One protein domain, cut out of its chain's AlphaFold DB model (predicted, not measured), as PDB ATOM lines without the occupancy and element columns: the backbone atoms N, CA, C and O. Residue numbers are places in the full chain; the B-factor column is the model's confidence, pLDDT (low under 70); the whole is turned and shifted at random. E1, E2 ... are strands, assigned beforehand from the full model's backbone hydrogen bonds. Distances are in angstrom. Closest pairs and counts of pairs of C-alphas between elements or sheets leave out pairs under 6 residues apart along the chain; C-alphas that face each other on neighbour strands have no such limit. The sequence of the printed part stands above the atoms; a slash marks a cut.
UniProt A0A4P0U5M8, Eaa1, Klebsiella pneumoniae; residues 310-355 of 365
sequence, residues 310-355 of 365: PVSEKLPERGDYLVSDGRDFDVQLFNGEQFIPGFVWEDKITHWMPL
ATOM      1  N   PRO A 310      10.079 -25.217  25.315       83.31
ATOM      2  CA  PRO A 310      10.617 -24.544  24.140       83.31
ATOM      3  C   PRO A 310      10.822 -25.525  22.981       83.31
ATOM      4  O   PRO A 310      11.376 -26.612  23.158       83.31
ATOM      5  N   VAL A 311      10.445 -25.118  21.768       79.75
ATOM      6  CA  VAL A 311      10.621 -25.929  20.546       79.75
ATOM      7  C   VAL A 311      12.098 -26.269  20.305       79.75
ATOM      8  O   VAL A 311      12.418 -27.354  19.823       79.75
ATOM      9  N   SER A 312      13.004 -25.366  20.688       80.12
ATOM     10  CA  SER A 312      14.456 -25.553  20.595       80.12
ATOM     11  C   SER A 312      15.005 -26.628  21.532       80.12
ATOM     12  O   SER A 312      16.067 -27.186  21.259       80.12
ATOM     13  N   GLU A 313      14.319 -26.909  22.639       79.31
ATOM     14  CA  GLU A 313      14.753 -27.901  23.623       79.31
ATOM     15  C   GLU A 313      14.233 -29.293  23.277       79.31
ATOM     16  O   GLU A 313      14.939 -30.287  23.464       79.31
ATOM     17  N   LYS A 314      12.997 -29.378  22.768       82.62
ATOM     18  CA  LYS A 314      12.358 -30.643  22.405       82.62
ATOM     19  C   LYS A 314      11.171 -30.406  21.469       82.62
ATOM     20  O   LYS A 314      10.287 -29.619  21.792       82.62
ATOM     21  N   LEU A 315      11.099 -31.154  20.366       83.50
ATOM     22  CA  LEU A 315       9.897 -31.224  19.525       83.50
ATOM     23  C   LEU A 315       8.859 -32.199  20.119       83.50
ATOM     24  O   LEU A 315       9.254 -33.201  20.731       83.50
ATOM     25  N   PRO A 316       7.551 -31.928  19.960       83.12
ATOM     26  CA  PRO A 316       6.502 -32.819  20.444       83.12
ATOM     27  C   PRO A 316       6.402 -34.118  19.630       83.12
ATOM     28  O   PRO A 316       6.955 -34.244  18.541       83.12
ATOM     29  N   GLU A 317       5.668 -35.103  20.147       87.00
ATOM     30  CA  GLU A 317       5.249 -36.276  19.364       87.00
ATOM     31  C   GLU A 317       4.023 -35.932  18.504       87.00
ATOM     32  O   GLU A 317       3.384 -34.909  18.722       87.00
ATOM     33  N   ARG A 318       3.650 -36.763  17.525       90.00
ATOM     34  CA  ARG A 318       2.475 -36.487  16.679       90.00
ATOM     35  C   ARG A 318       1.190 -36.360  17.518       90.00
ATOM     36  O   ARG A 318       0.842 -37.295  18.232       90.00
ATOM     37  N   GLY A 319       0.462 -35.251  17.382       83.88
ATOM     38  CA  GLY A 319      -0.758 -34.979  18.154       83.88
ATOM     39  C   GLY A 319      -1.146 -33.502  18.176       83.88
ATOM     40  O   GLY A 319      -0.485 -32.681  17.545       83.88
ATOM     41  N   ASP A 320      -2.213 -33.173  18.903       82.56
ATOM     42  CA  ASP A 320      -2.688 -31.797  19.066       82.56
ATOM     43  C   ASP A 320      -2.065 -31.151  20.309       82.56
ATOM     44  O   ASP A 320      -2.075 -31.727  21.403       82.56
ATOM     45  N   TYR A 321      -1.544 -29.937  20.142       81.62
ATOM     46  CA  TYR A 321      -0.841 -29.195  21.187       81.62
ATOM     47  C   TYR A 321      -1.340 -27.765  21.266       81.62
ATOM     48  O   TYR A 321      -1.722 -27.172  20.258       81.62
ATOM     49  N   LEU A 322      -1.259 -27.187  22.460       82.25
ATOM     50  CA  LEU A 322      -1.347 -25.742  22.605       82.25
ATOM     51  C   LEU A 322       0.027 -25.142  22.280       82.25
ATOM     52  O   LEU A 322       1.034 -25.555  22.857       82.25
ATOM     53  N   VAL A 323       0.072 -24.185  21.357       78.88
ATOM     54  CA  VAL A 323       1.301 -23.579  20.826       78.88
ATOM     55  C   VAL A 323       1.295 -22.063  20.993       78.88
ATOM     56  O   VAL A 323       0.230 -21.444  21.025       78.88
ATOM     57  N   SER A 324       2.482 -21.459  21.101       81.94
ATOM     58  CA  SER A 324       2.642 -20.002  21.183       81.94
ATOM     59  C   SER A 324       3.880 -19.496  20.448       81.94
ATOM     60  O   SER A 324       4.949 -20.106  20.514       81.94
ATOM     61  N   ASP A 325       3.764 -18.327  19.819       77.75
ATOM     62  CA  ASP A 325       4.886 -17.543  19.281       77.75
ATOM     63  C   ASP A 325       5.425 -16.490  20.273       77.75
ATOM     64  O   ASP A 325       6.272 -15.664  19.930       77.75
ATOM     65  N   GLY A 326       4.934 -16.509  21.518       63.75
ATOM     66  CA  GLY A 326       5.241 -15.512  22.543       63.75
ATOM     67  C   GLY A 326       4.361 -14.256  22.486       63.75
ATOM     68  O   GLY A 326       4.553 -13.354  23.303       63.75
ATOM     69  N   ARG A 327       3.399 -14.181  21.555       60.94
ATOM     70  CA  ARG A 327       2.401 -13.103  21.447       60.94
ATOM     71  C   ARG A 327       0.971 -13.641  21.443       60.94
ATOM     72  O   ARG A 327       0.137 -13.082  22.150       60.94
ATOM     73  N   ASP A 328       0.726 -14.722  20.711       58.28
ATOM     74  CA  ASP A 328      -0.575 -15.370  20.543       58.28
ATOM     75  C   ASP A 328      -0.527 -16.856  20.972       58.28
ATOM     76  O   ASP A 328       0.550 -17.438  21.153       58.28
ATOM     77  N   PHE A 329      -1.702 -17.469  21.173       69.50
ATOM     78  CA  PHE A 329      -1.868 -18.884  21.535       69.50
ATOM     79  C   PHE A 329      -2.903 -19.554  20.626       69.50
ATOM     80  O   PHE A 329      -3.948 -18.964  20.357       69.50
ATOM     81  N   ASP A 330      -2.640 -20.788  20.197       74.44
ATOM     82  CA  ASP A 330      -3.546 -21.562  19.338       74.44
ATOM     83  C   ASP A 330      -3.408 -23.070  19.603       74.44
ATOM     84  O   ASP A 330      -2.412 -23.512  20.178       74.44
ATOM     85  N   VAL A 331      -4.397 -23.867  19.195       81.88
ATOM     86  CA  VAL A 331      -4.301 -25.335  19.208       81.88
ATOM     87  C   VAL A 331      -3.932 -25.811  17.811       81.88
ATOM     88  O   VAL A 331      -4.677 -25.582  16.861       81.88
ATOM     89  N   GLN A 332      -2.795 -26.492  17.680       79.75
ATOM     90  CA  GLN A 332      -2.295 -26.965  16.390       79.75
ATOM     91  C   GLN A 332      -1.896 -28.434  16.411       79.75
ATOM     92  O   GLN A 332      -1.355 -28.947  17.392       79.75
ATOM     93  N   LEU A 333      -2.131 -29.092  15.274       84.69
ATOM     94  CA  LEU A 333      -1.725 -30.469  15.028       84.69
ATOM     95  C   LEU A 333      -0.244 -30.506  14.640       84.69
ATOM     96  O   LEU A 333       0.145 -29.974  13.601       84.69
ATOM     97  N   PHE A 334       0.569 -31.197  15.431       88.88
ATOM     98  CA  PHE A 334       1.916 -31.600  15.048       88.88
ATOM     99  C   PHE A 334       1.856 -32.952  14.335       88.88
ATOM    100  O   PHE A 334       1.386 -33.943  14.898       88.88
ATOM    101  N   ASN A 335       2.319 -33.022  13.087       85.06
ATOM    102  CA  ASN A 335       2.217 -34.245  12.279       85.06
ATOM    103  C   ASN A 335       3.379 -35.240  12.499       85.06
ATOM    104  O   ASN A 335       3.337 -36.342  11.946       85.06
ATOM    105  N   GLY A 336       4.366 -34.883  13.328       85.56
ATOM    106  CA  GLY A 336       5.598 -35.643  13.572       85.56
ATOM    107  C   GLY A 336       6.846 -35.023  12.933       85.56
ATOM    108  O   GLY A 336       7.956 -35.367  13.325       85.56
ATOM    109  N   GLU A 337       6.667 -34.096  11.994       82.38
ATOM    110  CA  GLU A 337       7.747 -33.344  11.344       82.38
ATOM    111  C   GLU A 337       7.599 -31.841  11.594       82.38
ATOM    112  O   GLU A 337       8.580 -31.170  11.908       82.38
ATOM    113  N   GLN A 338       6.372 -31.321  11.504       82.69
ATOM    114  CA  GLN A 338       6.079 -29.898  11.640       82.69
ATOM    115  C   GLN A 338       4.667 -29.647  12.196       82.69
ATOM    116  O   GLN A 338       3.819 -30.551  12.238       82.69
ATOM    117  N   PHE A 339       4.410 -28.412  12.627       85.31
ATOM    118  CA  PHE A 339       3.067 -27.981  13.010       85.31
ATOM    119  C   PHE A 339       2.277 -27.612  11.761       85.31
ATOM    120  O   PHE A 339       2.745 -26.861  10.918       85.31
ATOM    121  N   ILE A 340       1.065 -28.139  11.610       79.25
ATOM    122  CA  ILE A 340       0.240 -27.787  10.456       79.25
ATOM    123  C   ILE A 340      -0.239 -26.335  10.631       79.25
ATOM    124  O   ILE A 340      -0.897 -26.055  11.636       79.25
ATOM    125  N   PRO A 341       0.055 -25.428   9.676       62.81
ATOM    126  CA  PRO A 341      -0.205 -24.002   9.838       62.81
ATOM    127  C   PRO A 341      -1.669 -23.684  10.164       62.81
ATOM    128  O   PRO A 341      -2.582 -24.147   9.475       62.81
ATOM    129  N   GLY A 342      -1.859 -22.846  11.187       63.94
ATOM    130  CA  GLY A 342      -3.139 -22.277  11.619       63.94
ATOM    131  C   GLY A 342      -3.072 -20.748  11.724       63.94
ATOM    132  O   GLY A 342      -2.530 -20.088  10.839       63.94
ATOM    133  N   PHE A 343      -3.612 -20.169  12.806       62.03
ATOM    134  CA  PHE A 343      -3.499 -18.724  13.070       62.03
ATOM    135  C   PHE A 343      -2.080 -18.307  13.482       62.03
ATOM    136  O   PHE A 343      -1.661 -17.183  13.202       62.03
ATOM    137  N   VAL A 344      -1.338 -19.223  14.107       72.88
ATOM    138  CA  VAL A 344       0.094 -19.082  14.396       72.88
ATOM    139  C   VAL A 344       0.882 -19.846  13.332       72.88
ATOM    140  O   VAL A 344       0.600 -21.012  13.059       72.88
ATOM    141  N   TRP A 345       1.852 -19.198  12.693       79.19
ATOM    142  CA  TRP A 345       2.683 -19.850  11.677       79.19
ATOM    143  C   TRP A 345       3.744 -20.732  12.342       79.19
ATOM    144  O   TRP A 345       4.334 -20.332  13.344       79.19
ATOM    145  N   GLU A 346       3.996 -21.923  11.789       77.94
ATOM    146  CA  GLU A 346       4.885 -22.933  12.390       77.94
ATOM    147  C   GLU A 346       6.306 -22.411  12.659       77.94
ATOM    148  O   GLU A 346       6.900 -22.717  13.691       77.94
ATOM    149  N   ASP A 347       6.819 -21.549  11.776       81.19
ATOM    150  CA  ASP A 347       8.146 -20.936  11.867       81.19
ATOM    151  C   ASP A 347       8.242 -19.875  12.974       81.19
ATOM    152  O   ASP A 347       9.328 -19.370  13.267       81.19
ATOM    153  N   LYS A 348       7.105 -19.510  13.574       80.81
ATOM    154  CA  LYS A 348       7.003 -18.562  14.684       80.81
ATOM    155  C   LYS A 348       6.790 -19.243  16.028       80.81
ATOM    156  O   LYS A 348       6.942 -18.577  17.047       80.81
ATOM    157  N   ILE A 349       6.472 -20.537  16.067       84.06
ATOM    158  CA  ILE A 349       6.194 -21.235  17.325       84.06
ATOM    159  C   ILE A 349       7.477 -21.323  18.155       84.06
ATOM    160  O   ILE A 349       8.482 -21.900  17.744       84.06
ATOM    161  N   THR A 350       7.422 -20.760  19.358       86.06
ATOM    162  CA  THR A 350       8.539 -20.745  20.310       86.06
ATOM    163  C   THR A 350       8.377 -21.809  21.391       86.06
ATOM    164  O   THR A 350       9.372 -22.389  21.823       86.06
ATOM    165  N   HIS A 351       7.138 -22.096  21.804       88.94
ATOM    166  CA  HIS A 351       6.824 -23.039  22.877       88.94
ATOM    167  C   HIS A 351       5.559 -23.842  22.572       88.94
ATOM    168  O   HIS A 351       4.664 -23.377  21.862       88.94
ATOM    169  N   TRP A 352       5.465 -25.023  23.178       88.31
ATOM    170  CA  TRP A 352       4.287 -25.881  23.124       88.31
ATOM    171  C   TRP A 352       3.994 -26.526  24.482       88.31
ATOM    172  O   TRP A 352       4.854 -26.571  25.365       88.31
ATOM    173  N   MET A 353       2.777 -27.044  24.642       84.50
ATOM    174  CA  MET A 353       2.416 -27.920  25.755       84.50
ATOM    175  C   MET A 353       1.371 -28.972  25.341       84.50
ATOM    176  O   MET A 353       0.536 -28.687  24.472       84.50
ATOM    177  N   PRO A 354       1.403 -30.183  25.934       75.25
ATOM    178  CA  PRO A 354       0.383 -31.202  25.704       75.25
ATOM    179  C   PRO A 354      -1.005 -30.675  26.056       75.25
ATOM    180  O   PRO A 354      -1.171 -29.958  27.048       75.25
ATOM    181  N   LEU A 355      -2.015 -31.063  25.277       71.25
ATOM    182  CA  LEU A 355      -3.389 -30.799  25.678       71.25
ATOM    183  C   LEU A 355      -3.735 -31.593  26.947       71.25
ATOM    184  O   LEU A 355      -3.363 -32.767  27.062       71.25
TER     185      LEU A 355
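AT A GLANCE: This is residues 310 to 355 of the 365 residues of the protein "Eaa1" of Klebsiella pneumoniae (UniProt A0A4P0U5M8). What is the shape? Little regular structure: a small, strongly twisted sheet of three strands is a wall, with the long loop of residues 335 to 350 over one face and the other bare, while residues 310 to 318 run beside the sheet, past its E3 edge. What makes it up? The printed part has 46 residues, no named helix and strands E1, E2, E3, in sheet order E2, E1, E3, antiparallel; it is all strand, with 16 residues in named elements, under half. It is compact, radius of gyration of the C-alphas 9.0 A, spanning 23 by 21 by 19 A.

HOW THE PARTS SIT: Which strands form a hairpin? E1, residues 319 to 324, and E2, residues 329 to 334, antiparallel at 147 degrees; N 321 and O 332, 2.9 A apart, are within hydrogen-bond range. Where is E3? E3, residues 351 to 354, is E1's other antiparallel neighbour, at 143 degrees, with N 353 and O 322 within hydrogen-bond range at 2.9 A. Edge strands E2 and E3 are apart.

IN THESE COORDINATES: Where does E1 begin? C-alpha 319 is at (-0.758, -34.979, 18.154). How long are the strands? From first to last C-alpha, E1 measures 15.7 A, E2 14.8 A and E3 10.8 A. Where does E3 end? C-alpha 354 is at (0.383, -31.202, 25.704).

THE WHOLE: Is it continuous? The printed part has no cut; the link E2 to E3 is long, 16 residues. Where is confidence low? Residues 326 to 329 and 341 to 343 are under 70.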